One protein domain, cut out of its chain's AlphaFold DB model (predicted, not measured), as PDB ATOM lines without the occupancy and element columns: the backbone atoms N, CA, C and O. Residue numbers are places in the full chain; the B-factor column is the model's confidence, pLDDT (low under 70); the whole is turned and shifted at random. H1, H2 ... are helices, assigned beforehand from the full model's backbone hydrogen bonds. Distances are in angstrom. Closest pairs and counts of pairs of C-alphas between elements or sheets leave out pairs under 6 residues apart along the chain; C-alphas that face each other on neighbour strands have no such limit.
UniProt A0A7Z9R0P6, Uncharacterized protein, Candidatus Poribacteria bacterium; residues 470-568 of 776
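What this domain is: This is residues 470 to 568 of the 776 residues of an uncharacterized protein of Candidatus Poribacteria bacterium (UniProt A0A7Z9R0P6). Picture a slender rod of helices with the long H1 along one side; H2 and H3, one after the other, run back along it, and H4 folds back along H3, packing on H3 and reaching H2 near its end but staying clear of H1, with the centres of H1, H3 and H4 in a triangle. The four make a bundle, helices set together roughly lengthwise. The printed part has 99 residues, with four named helices in the order H1, H2, H3, H4 and no named strand; its class is all helix. It is loose, with a radius of gyration of the C-alphas of 16.2 A, and spans 53 by 19 by 18 A.

How they stand to each other: Begin at H1, residues 482 to 510. H3, residues 530 to 542, touches it at a shallow tilt of 3 degrees, opposite ways; their closest C-alphas, of Ala 489 and Ser 538, are 4.3 A apart. H2, residues 516 to 528, touches H1 at a steep tilt of 39 degrees, opposite ways, with residues 503 to 510 of H1 alone; the closest C-alphas, of Met 506 and Leu 522, are 7.0 A apart. H1 and H2 form a helical hairpin. H2 and H3 meet only through their link. H4, residues 546 to 566, forms a helical hairpin with H3, at a shallow tilt of 20 degrees; their closest C-alphas, of Ile 537 and Ser 549, are 5.3 A apart. H2 and H4 only just touch, with 3 pairs of C-alphas within 8 A, the closest Val 521 and Trp 563 at 6.1 A. H1 and H4 are apart. Every O i to N i+4 pair is within hydrogen-bond range in H1 and H2; in H3 6 of 9 are, in H4 16 of 17.

Where its parts are: Find C-alpha 482 at (-23.734, -128.555, -34.110); from there H1 runs 42.1 A to C-alpha 510. H2 measures 18.4 A and H3 19.4 A. H4 runs 30.0 A to C-alpha 566 at (-39.424, -97.477, -17.569).

The domain as a whole: The C-alphas farthest apart, of Asp 478 and Arg 513, are 53.6 A apart. The printed part has no cut, and its three links between helices are tight. Residues 470 to 481 hold no named element. Look for pLDDT under 70 at 30 residues, among them 470 to 480 and 504 to 515.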
ATOM      1  N   ASP A 470     -21.290-119.776 -38.764       67.19
ATOM      2  CA  ASP A 470     -21.470-120.075 -40.189       67.19
ATOM      3  C   ASP A 470     -22.626-121.068 -40.440       67.19
ATOM      4  O   ASP A 470     -22.923-121.946 -39.614       67.19
ATOM      5  N   GLY A 471     -23.245-120.969 -41.625       67.69
ATOM      6  CA  GLY A 471     -24.245-121.935 -42.117       67.69
ATOM      7  C   GLY A 471     -25.507-121.354 -42.770       67.69
ATOM      8  O   GLY A 471     -26.471-122.096 -42.959       67.69
ATOM      9  N   PHE A 472     -25.553-120.058 -43.102       62.94
ATOM     10  CA  PHE A 472     -26.728-119.441 -43.734       62.94
ATOM     11  C   PHE A 472     -27.091-120.123 -45.070       62.94
ATOM     12  O   PHE A 472     -26.292-120.143 -46.006       62.94
ATOM     13  N   GLY A 473     -28.310-120.665 -45.162       61.19
ATOM     14  CA  GLY A 473     -28.808-121.368 -46.354       61.19
ATOM     15  C   GLY A 473     -28.375-122.836 -46.495       61.19
ATOM     16  O   GLY A 473     -28.568-123.408 -47.565       61.19
ATOM     17  N   VAL A 474     -27.808-123.445 -45.448       68.44
ATOM     18  CA  VAL A 474     -27.420-124.870 -45.401       68.44
ATOM     19  C   VAL A 474     -28.442-125.670 -44.576       68.44
ATOM     20  O   VAL A 474     -28.948-125.174 -43.568       68.44
ATOM     21  N   GLU A 475     -28.764-126.906 -44.978       64.25
ATOM     22  CA  GLU A 475     -29.641-127.784 -44.186       64.25
ATOM     23  C   GLU A 475     -28.967-128.221 -42.873       64.25
ATOM     24  O   GLU A 475     -27.764-128.471 -42.822       64.25
ATOM     25  N   ALA A 476     -29.749-128.353 -41.796       61.12
ATOM     26  CA  ALA A 476     -29.226-128.560 -40.440       61.12
ATOM     27  C   ALA A 476     -28.364-129.831 -40.253       61.12
ATOM     28  O   ALA A 476     -27.555-129.892 -39.324       61.12
ATOM     29  N   ASN A 477     -28.513-130.828 -41.132       64.38
ATOM     30  CA  ASN A 477     -27.751-132.080 -41.103       64.38
ATOM     31  C   ASN A 477     -26.309-131.945 -41.630       64.38
ATOM     32  O   ASN A 477     -25.477-132.779 -41.286       64.38
ATOM     33  N   ASP A 478     -26.007-130.906 -42.419       62.66
ATOM     34  CA  ASP A 478     -24.706-130.706 -43.083       62.66
ATOM     35  C   ASP A 478     -23.810-129.679 -42.344       62.66
ATOM     36  O   ASP A 478     -22.896-129.093 -42.924       62.66
ATOM     37  N   LEU A 479     -24.082-129.419 -41.057       67.44
ATOM     38  CA  LEU A 479     -23.398-128.401 -40.248       67.44
ATOM     39  C   LEU A 479     -22.371-129.006 -39.277       67.44
ATOM     40  O   LEU A 479     -22.742-129.626 -38.281       67.44
ATOM     41  N   ASP A 480     -21.086-128.696 -39.467       68.12
ATOM     42  CA  ASP A 480     -20.009-129.109 -38.543       68.12
ATOM     43  C   ASP A 480     -20.116-128.455 -37.140       68.12
ATOM     44  O   ASP A 480     -19.614-128.986 -36.148       68.12
ATOM     45  N   ASN A 481     -20.822-127.323 -37.023       71.50
ATOM     46  CA  ASN A 481     -20.902-126.497 -35.805       71.50
ATOM     47  C   ASN A 481     -22.040-126.886 -34.826       71.50
ATOM     48  O   ASN A 481     -22.410-126.097 -33.951       71.50
ATOM     49  N   GLN A 482     -22.616-128.088 -34.951       73.38
ATOM     50  CA  GLN A 482     -23.734-128.555 -34.110       73.38
ATOM     51  C   GLN A 482     -23.491-128.480 -32.581       73.38
ATOM     52  O   GLN A 482     -24.384-128.008 -31.873       73.38
ATOM     53  N   PRO A 483     -22.313-128.842 -32.025       79.25
ATOM     54  CA  PRO A 483     -22.079-128.753 -30.577       79.25
ATOM     55  C   PRO A 483     -22.200-127.323 -30.024       79.25
ATOM     56  O   PRO A 483     -22.759-127.116 -28.946       79.25
ATOM     57  N   THR A 484     -21.721-126.327 -30.777       80.31
ATOM     58  CA  THR A 484     -21.792-124.907 -30.399       80.31
ATOM     59  C   THR A 484     -23.235-124.405 -30.413       80.31
ATOM     60  O   THR A 484     -23.651-123.708 -29.490       80.31
ATOM     61  N   ARG A 485     -24.030-124.823 -31.405       81.94
ATOM     62  CA  ARG A 485     -25.457-124.477 -31.521       81.94
ATOM     63  C   ARG A 485     -26.284-125.043 -30.375       81.94
ATOM     64  O   ARG A 485     -27.078-124.314 -29.794       81.94
ATOM     65  N   ILE A 486     -26.049-126.301 -29.996       81.88
ATOM     66  CA  ILE A 486     -26.703-126.921 -28.831       81.88
ATOM     67  C   ILE A 486     -26.344-126.163 -27.544       81.88
ATOM     68  O   ILE A 486     -27.223-125.909 -26.723       81.88
ATOM     69  N   LYS A 487     -25.078-125.748 -27.380       83.25
ATOM     70  CA  LYS A 487     -24.635-124.956 -26.223       83.25
ATOM     71  C   LYS A 487     -25.320-123.582 -26.158       83.25
ATOM     72  O   LYS A 487     -25.807-123.213 -25.094       83.25
ATOM     73  N   LEU A 488     -25.374-122.844 -27.270       83.81
ATOM     74  CA  LEU A 488     -26.020-121.526 -27.330       83.81
ATOM     75  C   LEU A 488     -27.537-121.631 -27.130       83.81
ATOM     76  O   LEU A 488     -28.090-120.931 -26.290       83.81
ATOM     77  N   ALA A 489     -28.193-122.593 -27.780       85.00
ATOM     78  CA  ALA A 489     -29.613-122.855 -27.572       85.00
ATOM     79  C   ALA A 489     -29.941-123.286 -26.127       85.00
ATOM     80  O   ALA A 489     -31.034-123.002 -25.644       85.00
ATOM     81  N   GLY A 490     -29.020-123.964 -25.432       79.06
ATOM     82  CA  GLY A 490     -29.151-124.291 -24.007       79.06
ATOM     83  C   GLY A 490     -28.992-123.074 -23.089       79.06
ATOM     84  O   GLY A 490     -29.751-122.937 -22.134       79.06
ATOM     85  N   ARG A 491     -28.061-122.162 -23.404       83.06
ATOM     86  CA  ARG A 491     -27.921-120.868 -22.711       83.06
ATOM     87  C   ARG A 491     -29.186-120.022 -22.868       83.06
ATOM     88  O   ARG A 491     -29.663-119.485 -21.881       83.06
ATOM     89  N   GLU A 492     -29.778-119.995 -24.060       86.19
ATOM     90  CA  GLU A 492     -31.018-119.252 -24.319       86.19
ATOM     91  C   GLU A 492     -32.217-119.755 -23.492       86.19
ATOM     92  O   GLU A 492     -33.024-118.964 -23.012       86.19
ATOM     93  N   VAL A 493     -32.305-121.068 -23.233       80.62
ATOM     94  CA  VAL A 493     -33.316-121.605 -22.302       80.62
ATOM     95  C   VAL A 493     -33.092-121.064 -20.884       80.62
ATOM     96  O   VAL A 493     -34.048-120.597 -20.269       80.62
ATOM     97  N   ALA A 494     -31.850-121.037 -20.395       72.12
ATOM     98  CA  ALA A 494     -31.530-120.499 -19.069       72.12
ATOM     99  C   ALA A 494     -31.784-118.980 -18.949       72.12
ATOM    100  O   ALA A 494     -32.202-118.508 -17.889       72.12
ATOM    101  N   GLU A 495     -31.602-118.204 -20.023       75.69
ATOM    102  CA  GLU A 495     -32.008-116.789 -20.034       75.69
ATOM    103  C   GLU A 495     -33.539-116.641 -20.013       75.69
ATOM    104  O   GLU A 495     -34.057-115.801 -19.275       75.69
ATOM    105  N   SER A 496     -34.284-117.492 -20.733       83.50
ATOM    106  CA  SER A 496     -35.755-117.483 -20.684       83.50
ATOM    107  C   SER A 496     -36.303-117.815 -19.285       83.50
ATOM    108  O   SER A 496     -37.223-117.147 -18.814       83.50
ATOM    109  N   GLU A 497     -35.682-118.770 -18.582       71.12
ATOM    110  CA  GLU A 497     -35.975-119.091 -17.177       71.12
ATOM    111  C   GLU A 497     -35.615-117.919 -16.250       71.12
ATOM    112  O   GLU A 497     -36.394-117.572 -15.366       71.12
ATOM    113  N   THR A 498     -34.496-117.231 -16.499       67.38
ATOM    114  CA  THR A 498     -34.102-116.036 -15.733       67.38
ATOM    115  C   THR A 498     -35.122-114.902 -15.877       67.38
ATOM    116  O   THR A 498     -35.515-114.292 -14.881       67.38
ATOM    117  N   VAL A 499     -35.588-114.619 -17.098       76.56
ATOM    118  CA  VAL A 499     -36.612-113.585 -17.348       76.56
ATOM    119  C   VAL A 499     -37.977-114.000 -16.789       76.56
ATOM    120  O   VAL A 499     -38.710-113.144 -16.295       76.56
ATOM    121  N   PHE A 500     -38.298-115.297 -16.775       72.25
ATOM    122  CA  PHE A 500     -39.473-115.820 -16.077       72.25
ATOM    123  C   PHE A 500     -39.398-115.585 -14.559       72.25
ATOM    124  O   PHE A 500     -40.348-115.061 -13.985       72.25
ATOM    125  N   THR A 501     -38.260-115.860 -13.911       63.88
ATOM    126  CA  THR A 501     -38.072-115.571 -12.475       63.88
ATOM    127  C   THR A 501     -38.178-114.075 -12.161       63.88
ATOM    128  O   THR A 501     -38.744-113.703 -11.135       63.88
ATOM    129  N   ILE A 502     -37.675-113.196 -13.040       68.06
ATOM    130  CA  ILE A 502     -37.864-111.742 -12.896       68.06
ATOM    131  C   ILE A 502     -39.357-111.388 -12.961       68.06
ATOM    132  O   ILE A 502     -39.824-110.612 -12.131       68.06
ATOM    133  N   LEU A 503     -40.105-111.974 -13.903       72.94
ATOM    134  CA  LEU A 503     -41.546-111.761 -14.043       72.94
ATOM    135  C   LEU A 503     -42.326-112.231 -12.801       72.94
ATOM    136  O   LEU A 503     -43.143-111.471 -12.291       72.94
ATOM    137  N   GLU A 504     -42.053-113.430 -12.278       67.56
ATOM    138  CA  GLU A 504     -42.702-113.936 -11.057       67.56
ATOM    139  C   GLU A 504     -42.420-113.047  -9.834       67.56
ATOM    140  O   GLU A 504     -43.353-112.695  -9.106       67.56
ATOM    141  N   ASP A 505     -41.166-112.612  -9.639       65.00
ATOM    142  CA  ASP A 505     -40.810-111.653  -8.585       65.00
ATOM    143  C   ASP A 505     -41.556-110.308  -8.779       65.00
ATOM    144  O   ASP A 505     -41.983-109.706  -7.794       65.00
ATOM    145  N   MET A 506     -41.756-109.834 -10.021       66.38
ATOM    146  CA  MET A 506     -42.499-108.592 -10.311       66.38
ATOM    147  C   MET A 506     -44.005-108.719 -10.039       66.38
ATOM    148  O   MET A 506     -44.590-107.787  -9.487       66.38
ATOM    149  N   VAL A 507     -44.630-109.853 -10.379       64.81
ATOM    150  CA  VAL A 507     -46.043-110.137 -10.054       64.81
ATOM    151  C   VAL A 507     -46.235-110.163  -8.537       64.81
ATOM    152  O   VAL A 507     -47.061-109.427  -7.996       64.81
ATOM    153  N   ALA A 508     -45.413-110.949  -7.831       62.47
ATOM    154  CA  ALA A 508     -45.484-111.089  -6.377       62.47
ATOM    155  C   ALA A 508     -45.206-109.773  -5.623       62.47
ATOM    156  O   ALA A 508     -45.642-109.609  -4.478       62.47
ATOM    157  N   TYR A 509     -44.481-108.845  -6.254       61.16
ATOM    158  CA  TYR A 509     -44.249-107.498  -5.749       61.16
ATOM    159  C   TYR A 509     -45.440-106.557  -5.990       61.16
ATOM    160  O   TYR A 509     -45.889-105.883  -5.058       61.16
ATOM    161  N   ALA A 510     -45.995-106.548  -7.208       59.56
ATOM    162  CA  ALA A 510     -47.112-105.681  -7.591       59.56
ATOM    163  C   ALA A 510     -48.364-105.896  -6.717       59.56
ATOM    164  O   ALA A 510     -49.035-104.925  -6.363       59.56
ATOM    165  N   ASP A 511     -48.621-107.138  -6.289       54.44
ATOM    166  CA  ASP A 511     -49.693-107.489  -5.341       54.44
ATOM    167  C   ASP A 511     -49.527-106.841  -3.948       54.44
ATOM    168  O   ASP A 511     -50.504-106.684  -3.213       54.44
ATOM    169  N   ARG A 512     -48.298-106.476  -3.554       49.56
ATOM    170  CA  ARG A 512     -47.978-105.903  -2.231       49.56
ATOM    171  C   ARG A 512     -47.882-104.381  -2.252       49.56
ATOM    172  O   ARG A 512     -48.300-103.735  -1.289       49.56
ATOM    173  N   ARG A 513     -47.304-103.810  -3.312       53.91
ATOM    174  CA  ARG A 513     -47.053-102.368  -3.469       53.91
ATOM    175  C   ARG A 513     -47.362-101.946  -4.919       53.91
ATOM    176  O   ARG A 513     -46.499-102.066  -5.788       53.91
ATOM    177  N   PRO A 514     -48.580-101.458  -5.217       55.47
ATOM    178  CA  PRO A 514     -48.943-101.072  -6.576       55.47
ATOM    179  C   PRO A 514     -48.245 -99.769  -6.988       55.47
ATOM    180  O   PRO A 514     -48.307 -98.771  -6.272       55.47
ATOM    181  N   SER A 515     -47.645 -99.752  -8.181       62.78
ATOM    182  CA  SER A 515     -47.177 -98.523  -8.833       62.78
ATOM    183  C   SER A 515     -47.552 -98.500 -10.316       62.78
ATOM    184  O   SER A 515     -47.633 -99.545 -10.971       62.78
ATOM    185  N   ASP A 516     -47.786 -97.305 -10.862       72.81
ATOM    186  CA  ASP A 516     -48.227 -97.127 -12.254       72.81
ATOM    187  C   ASP A 516     -47.158 -97.573 -13.265       72.81
ATOM    188  O   ASP A 516     -47.481 -98.145 -14.312       72.81
ATOM    189  N   ASN A 517     -45.881 -97.350 -12.937       68.81
ATOM    190  CA  ASN A 517     -44.743 -97.731 -13.770       68.81
ATOM    191  C   ASN A 517     -44.570 -99.261 -13.813       68.81
ATOM    192  O   ASN A 517     -44.476 -99.821 -14.907       68.81
ATOM    193  N   TYR A 518     -44.664 -99.961 -12.671       69.12
ATOM    194  CA  TYR A 518     -44.666-101.436 -12.659       69.12
ATOM    195  C   TYR A 518     -45.862-101.997 -13.385       69.12
ATOM    196  O   TYR A 518     -45.702-102.877 -14.220       69.12
ATOM    197  N   SER A 519     -47.057-101.485 -13.088       78.44
ATOM    198  CA  SER A 519     -48.286-101.986 -13.698       78.44
ATOM    199  C   SER A 519     -48.199-101.905 -15.222       78.44
ATOM    200  O   SER A 519     -48.649-102.819 -15.905       78.44
ATOM    201  N   ARG A 520     -47.564-100.863 -15.775       82.69
ATOM    202  CA  ARG A 520     -47.296-100.758 -17.214       82.69
ATOM    203  C   ARG A 520     -46.297-101.806 -17.708       82.69
ATOM    204  O   ARG A 520     -46.633-102.540 -18.632       82.69
ATOM    205  N   VAL A 521     -45.103-101.880 -17.114       83.38
ATOM    206  CA  VAL A 521     -44.041-102.803 -17.558       83.38
ATOM    207  C   VAL A 521     -44.480-104.262 -17.413       83.38
ATOM    208  O   VAL A 521     -44.331-105.035 -18.353       83.38
ATOM    209  N   LEU A 522     -45.110-104.618 -16.292       80.69
ATOM    210  CA  LEU A 522     -45.652-105.949 -16.033       80.69
ATOM    211  C   LEU A 522     -46.699-106.345 -17.082       80.69
ATOM    212  O   LEU A 522     -46.579-107.404 -17.694       80.69
ATOM    213  N   ASN A 523     -47.666-105.462 -17.372       85.94
ATOM    214  CA  ASN A 523     -48.630-105.702 -18.446       85.94
ATOM    215  C   ASN A 523     -47.933-105.870 -19.810       85.94
ATOM    216  O   ASN A 523     -48.347-106.720 -20.594       85.94
ATOM    217  N   GLU A 524     -46.892-105.093 -20.134       87.12
ATOM    218  CA  GLU A 524     -46.136-105.287 -21.382       87.12
ATOM    219  C   GLU A 524     -45.414-106.650 -21.417       87.12
ATOM    220  O   GLU A 524     -45.490-107.345 -22.435       87.12
ATOM    221  N   MET A 525     -44.783-107.079 -20.318       84.81
ATOM    222  CA  MET A 525     -44.110-108.380 -20.212       84.81
ATOM    223  C   MET A 525     -45.086-109.558 -20.366       84.81
ATOM    224  O   MET A 525     -44.812-110.484 -21.136       84.81
ATOM    225  N   GLU A 526     -46.238-109.503 -19.690       85.69
ATOM    226  CA  GLU A 526     -47.284-110.531 -19.756       85.69
ATOM    227  C   GLU A 526     -47.935-110.605 -21.143       85.69
ATOM    228  O   GLU A 526     -47.998-111.682 -21.738       85.69
ATOM    229  N   ASN A 527     -48.370-109.467 -21.703       88.44
ATOM    230  CA  ASN A 527     -49.034-109.428 -23.014       88.44
ATOM    231  C   ASN A 527     -48.109-109.866 -24.159       88.44
ATOM    232  O   ASN A 527     -48.582-110.422 -25.151       88.44
ATOM    233  N   THR A 528     -46.798-109.633 -24.032       86.44
ATOM    234  CA  THR A 528     -45.807-110.079 -25.028       86.44
ATOM    235  C   THR A 528     -45.361-111.530 -24.793       86.44
ATOM    236  O   THR A 528     -44.793-112.148 -25.695       86.44
ATOM    237  N   ASN A 529     -45.641-112.091 -23.607       85.75
ATOM    238  CA  ASN A 529     -45.183-113.401 -23.138       85.75
ATOM    239  C   ASN A 529     -43.664-113.577 -23.344       85.75
ATOM    240  O   ASN A 529     -43.199-114.512 -24.003       85.75
ATOM    241  N   ALA A 530     -42.896-112.623 -22.804       81.19
ATOM    242  CA  ALA A 530     -41.455-112.507 -23.033       81.19
ATOM    243  C   ALA A 530     -40.655-113.808 -22.788       81.19
ATOM    244  O   ALA A 530     -39.850-114.156 -23.654       81.19
ATOM    245  N   PRO A 531     -40.901-114.595 -21.714       81.88
ATOM    246  CA  PRO A 531     -40.180-115.851 -21.500       81.88
ATOM    247  C   PRO A 531     -40.394-116.871 -22.626       81.88
ATOM    248  O   PRO A 531     -39.435-117.480 -23.093       81.88
ATOM    249  N   SER A 532     -41.625-117.016 -23.129       86.12
ATOM    250  CA  SER A 532     -41.903-117.949 -24.234       86.12
ATOM    251  C   SER A 532     -41.251-117.498 -25.543       86.12
ATOM    252  O   SER A 532     -40.851-118.332 -26.351       86.12
ATOM    253  N   GLN A 533     -41.134-116.185 -25.767       87.44
ATOM    254  CA  GLN A 533     -40.506-115.643 -26.973       87.44
ATOM    255  C   GLN A 533     -38.982-115.789 -26.954       87.44
ATOM    256  O   GLN A 533     -38.413-116.184 -27.966       87.44
ATOM    257  N   LEU A 534     -38.333-115.579 -25.806       86.00
ATOM    258  CA  LEU A 534     -36.915-115.914 -25.614       86.00
ATOM    259  C   LEU A 534     -36.677-117.418 -25.828       86.00
ATOM    260  O   LEU A 534     -35.811-117.828 -26.599       86.00
ATOM    261  N   GLN A 535     -37.541-118.273 -25.268       88.50
ATOM    262  CA  GLN A 535     -37.457-119.719 -25.491       88.50
ATOM    263  C   GLN A 535     -37.614-120.116 -26.979       88.50
ATOM    264  O   GLN A 535     -37.024-121.110 -27.413       88.50
ATOM    265  N   ASN A 536     -38.349-119.342 -27.789       89.06
ATOM    266  CA  ASN A 536     -38.461-119.584 -29.232       89.06
ATOM    267  C   ASN A 536     -37.133-119.361 -29.976       89.06
ATOM    268  O   ASN A 536     -36.845-120.124 -30.904       89.06
ATOM    269  N   ILE A 537     -36.280-118.432 -29.526       88.00
ATOM    270  CA  ILE A 537     -34.929-118.223 -30.078       88.00
ATOM    271  C   ILE A 537     -34.116-119.526 -29.971       88.00
ATOM    272  O   ILE A 537     -33.491-119.957 -30.939       88.00
ATOM    273  N   SER A 538     -34.216-120.253 -28.849       87.25
ATOM    274  CA  SER A 538     -33.585-121.578 -28.680       87.25
ATOM    275  C   SER A 538     -34.000-122.588 -29.759       87.25
ATOM    276  O   SER A 538     -33.210-123.456 -30.141       87.25
ATOM    277  N   ASN A 539     -35.236-122.516 -30.259       87.38
ATOM    278  CA  ASN A 539     -35.714-123.390 -31.333       87.38
ATOM    279  C   ASN A 539     -35.221-122.904 -32.704       87.38
ATOM    280  O   ASN A 539     -34.689-123.710 -33.466       87.38
ATOM    281  N   ALA A 540     -35.256-121.595 -32.963       86.75
ATOM    282  CA  ALA A 540     -34.700-120.990 -34.174       86.75
ATOM    283  C   ALA A 540     -33.190-121.288 -34.351       86.75
ATOM    284  O   ALA A 540     -32.749-121.629 -35.453       86.75
ATOM    285  N   ILE A 541     -32.404-121.289 -33.264       86.06
ATOM    286  CA  ILE A 541     -30.977-121.671 -33.272       86.06
ATOM    287  C   ILE A 541     -30.789-123.136 -33.715       86.06
ATOM    288  O   ILE A 541     -29.898-123.431 -34.523       86.06
ATOM    289  N   LYS A 542     -31.625-124.057 -33.208       83.69
ATOM    290  CA  LYS A 542     -31.597-125.494 -33.556       83.69
ATOM    291  C   LYS A 542     -32.008-125.738 -35.011       83.69
ATOM    292  O   LYS A 542     -31.438-126.610 -35.662       83.69
ATOM    293  N   GLU A 543     -32.946-124.947 -35.528       84.00
ATOM    294  CA  GLU A 543     -33.440-125.010 -36.913       84.00
ATOM    295  C   GLU A 543     -32.540-124.283 -37.935       84.00
ATOM    296  O   GLU A 543     -32.871-124.205 -39.115       84.00
ATOM    297  N   ASN A 544     -31.368-123.789 -37.513       81.00
ATOM    298  CA  ASN A 544     -30.426-123.023 -38.341       81.00
ATOM    299  C   ASN A 544     -30.979-121.671 -38.857       81.00
ATOM    300  O   ASN A 544     -30.480-121.107 -39.832       81.00
ATOM    301  N   LEU A 545     -31.955-121.086 -38.162       83.69
ATOM    302  CA  LEU A 545     -32.520-119.766 -38.463       83.69
ATOM    303  C   LEU A 545     -31.699-118.642 -37.800       83.69
ATOM    304  O   LEU A 545     -32.245-117.755 -37.147       83.69
ATOM    305  N   ILE A 546     -30.369-118.677 -37.964       80.94
ATOM    306  CA  ILE A 546     -29.415-117.813 -37.234       80.94
ATOM    307  C   ILE A 546     -29.766-116.331 -37.391       80.94
ATOM    308  O   ILE A 546     -29.882-115.624 -36.404       80.94
ATOM    309  N   GLY A 547     -30.007-115.874 -38.625       80.69
ATOM    310  CA  GLY A 547     -30.317-114.466 -38.892       80.69
ATOM    311  C   GLY A 547     -31.637-113.993 -38.276       80.69
ATOM    312  O   GLY A 547     -31.772-112.812 -37.988       80.69
ATOM    313  N   GLN A 548     -32.592-114.899 -38.039       85.00
ATOM    314  CA  GLN A 548     -33.792-114.594 -37.259       85.00
ATOM    315  C   GLN A 548     -33.457-114.560 -35.762       85.00
ATOM    316  O   GLN A 548     -33.801-113.595 -35.092       85.00
ATOM    317  N   SER A 549     -32.705-115.553 -35.273       86.38
ATOM    318  CA  SER A 549     -32.296-115.661 -33.864       86.38
ATOM    319  C   SER A 549     -31.481-114.447 -33.394       86.38
ATOM    320  O   SER A 549     -31.712-113.950 -32.301       86.38
ATOM    321  N   THR A 550     -30.564-113.931 -34.225       84.25
ATOM    322  CA  THR A 550     -29.793-112.711 -33.931       84.25
ATOM    323  C   THR A 550     -30.704-111.488 -33.820       84.25
ATOM    324  O   THR A 550     -30.602-110.750 -32.848       84.25
ATOM    325  N   ILE A 551     -31.614-111.278 -34.783       84.88
ATOM    326  CA  ILE A 551     -32.533-110.123 -34.778       84.88
ATOM    327  C   ILE A 551     -33.496-110.196 -33.587       84.88
ATOM    328  O   ILE A 551     -33.808-109.172 -32.984       84.88
ATOM    329  N   GLU A 552     -33.966-111.395 -33.235       86.69
ATOM    330  CA  GLU A 552     -34.811-111.609 -32.061       86.69
ATOM    331  C   GLU A 552     -34.038-111.333 -30.762       86.69
ATOM    332  O   GLU A 552     -34.563-110.627 -29.903       86.69
ATOM    333  N   ALA A 553     -32.784-111.782 -30.639       83.38
ATOM    334  CA  ALA A 553     -31.933-111.483 -29.483       83.38
ATOM    335  C   ALA A 553     -31.621-109.976 -29.349       83.38
ATOM    336  O   ALA A 553     -31.756-109.417 -28.262       83.38
ATOM    337  N   GLU A 554     -31.293-109.282 -30.447       83.00
ATOM    338  CA  GLU A 554     -31.114-107.817 -30.463       83.00
ATOM    339  C   GLU A 554     -32.406-107.085 -30.047       83.00
ATOM    340  O   GLU A 554     -32.383-106.212 -29.180       83.00
ATOM    341  N   PHE A 555     -33.560-107.492 -30.589       89.94
ATOM    342  CA  PHE A 555     -34.864-106.935 -30.215       89.94
ATOM    343  C   PHE A 555     -35.194-107.142 -28.729       89.94
ATOM    344  O   PHE A 555     -35.744-106.245 -28.080       89.94
ATOM    345  N   TRP A 556     -34.878-108.316 -28.177       89.19
ATOM    346  CA  TRP A 556     -35.109-108.608 -26.765       89.19
ATOM    347  C   TRP A 556     -34.130-107.878 -25.848       89.19
ATOM    348  O   TRP A 556     -34.558-107.415 -24.791       89.19
ATOM    349  N   ALA A 557     -32.876-107.679 -26.260       80.81
ATOM    350  CA  ALA A 557     -31.933-106.822 -25.550       80.81
ATOM    351  C   ALA A 557     -32.465-105.385 -25.403       80.81
ATOM    352  O   ALA A 557     -32.565-104.887 -24.277       80.81
ATOM    353  N   ASP A 558     -32.880-104.760 -26.510       76.69
ATOM    354  CA  ASP A 558     -33.453-103.407 -26.520       76.69
ATOM    355  C   ASP A 558     -34.756-103.331 -25.704       76.69
ATOM    356  O   ASP A 558     -34.999-102.371 -24.970       76.69
ATOM    357  N   THR A 559     -35.611-104.355 -25.800       86.75
ATOM    358  CA  THR A 559     -36.899-104.393 -25.088       86.75
ATOM    359  C   THR A 559     -36.715-104.531 -23.576       86.75
ATOM    360  O   THR A 559     -37.386-103.824 -22.822       86.75
ATOM    361  N   LEU A 560     -35.790-105.386 -23.128       79.69
ATOM    362  CA  LEU A 560     -35.455-105.561 -21.713       79.69
ATOM    363  C   LEU A 560     -34.799-104.302 -21.122       79.69
ATOM    364  O   LEU A 560     -35.126-103.930 -19.995       79.69
ATOM    365  N   ASP A 561     -33.934-103.611 -21.875       74.31
ATOM    366  CA  ASP A 561     -33.326-102.354 -21.415       74.31
ATOM    367  C   ASP A 561     -34.360-101.220 -21.340       74.31
ATOM    368  O   ASP A 561     -34.449-100.542 -20.317       74.31
ATOM    369  N   ARG A 562     -35.234-101.087 -22.350       87.06
ATOM    370  CA  ARG A 562     -36.364-100.139 -22.335       87.06
ATOM    371  C   ARG A 562     -37.289-100.367 -21.141       87.06
ATOM    372  O   ARG A 562     -37.723 -99.402 -20.514       87.06
ATOM    373  N   TRP A 563     -37.619-101.619 -20.824       85.88
ATOM    374  CA  TRP A 563     -38.421-101.938 -19.641       85.88
ATOM    375  C   TRP A 563     -37.696-101.581 -18.347       85.88
ATOM    376  O   TRP A 563     -38.319-101.016 -17.453       85.88
ATOM    377  N   ALA A 564     -36.384-101.816 -18.266       71.75
ATOM    378  CA  ALA A 564     -35.586-101.375 -17.130       71.75
ATOM    379  C   ALA A 564     -35.609 -99.842 -16.971       71.75
ATOM    380  O   ALA A 564     -35.798 -99.352 -15.865       71.75
ATOM    381  N   GLU A 565     -35.483 -99.069 -18.053       77.00
ATOM    382  CA  GLU A 565     -35.589 -97.602 -17.995       77.00
ATOM    383  C   GLU A 565     -36.976 -97.119 -17.548       77.00
ATOM    384  O   GLU A 565     -37.081 -96.153 -16.798       77.00
ATOM    385  N   GLN A 566     -38.046 -97.811 -17.951       79.44
ATOM    386  CA  GLN A 566     -39.424 -97.477 -17.569       79.44
ATOM    387  C   GLN A 566     -39.764 -97.754 -16.093       79.44
ATOM    388  O   GLN A 566     -40.788 -97.260 -15.620       79.44
ATOM    389  N   LEU A 567     -38.941 -98.524 -15.368       69.75
ATOM    390  CA  LEU A 567     -39.087 -98.755 -13.922       69.75
ATOM    391  C   LEU A 567     -38.421 -97.669 -13.059       69.75
ATOM    392  O   LEU A 567     -38.602 -97.668 -11.841       69.75
ATOM    393  N   VAL A 568     -37.651 -96.759 -13.664       65.12
ATOM    394  CA  VAL A 568     -37.003 -95.643 -12.967       65.12
ATOM    395  C   VAL A 568     -37.911 -94.415 -13.047       65.12
ATOM    396  O   VAL A 568     -38.336 -94.017 -14.132       65.12
TER     397      VAL A 568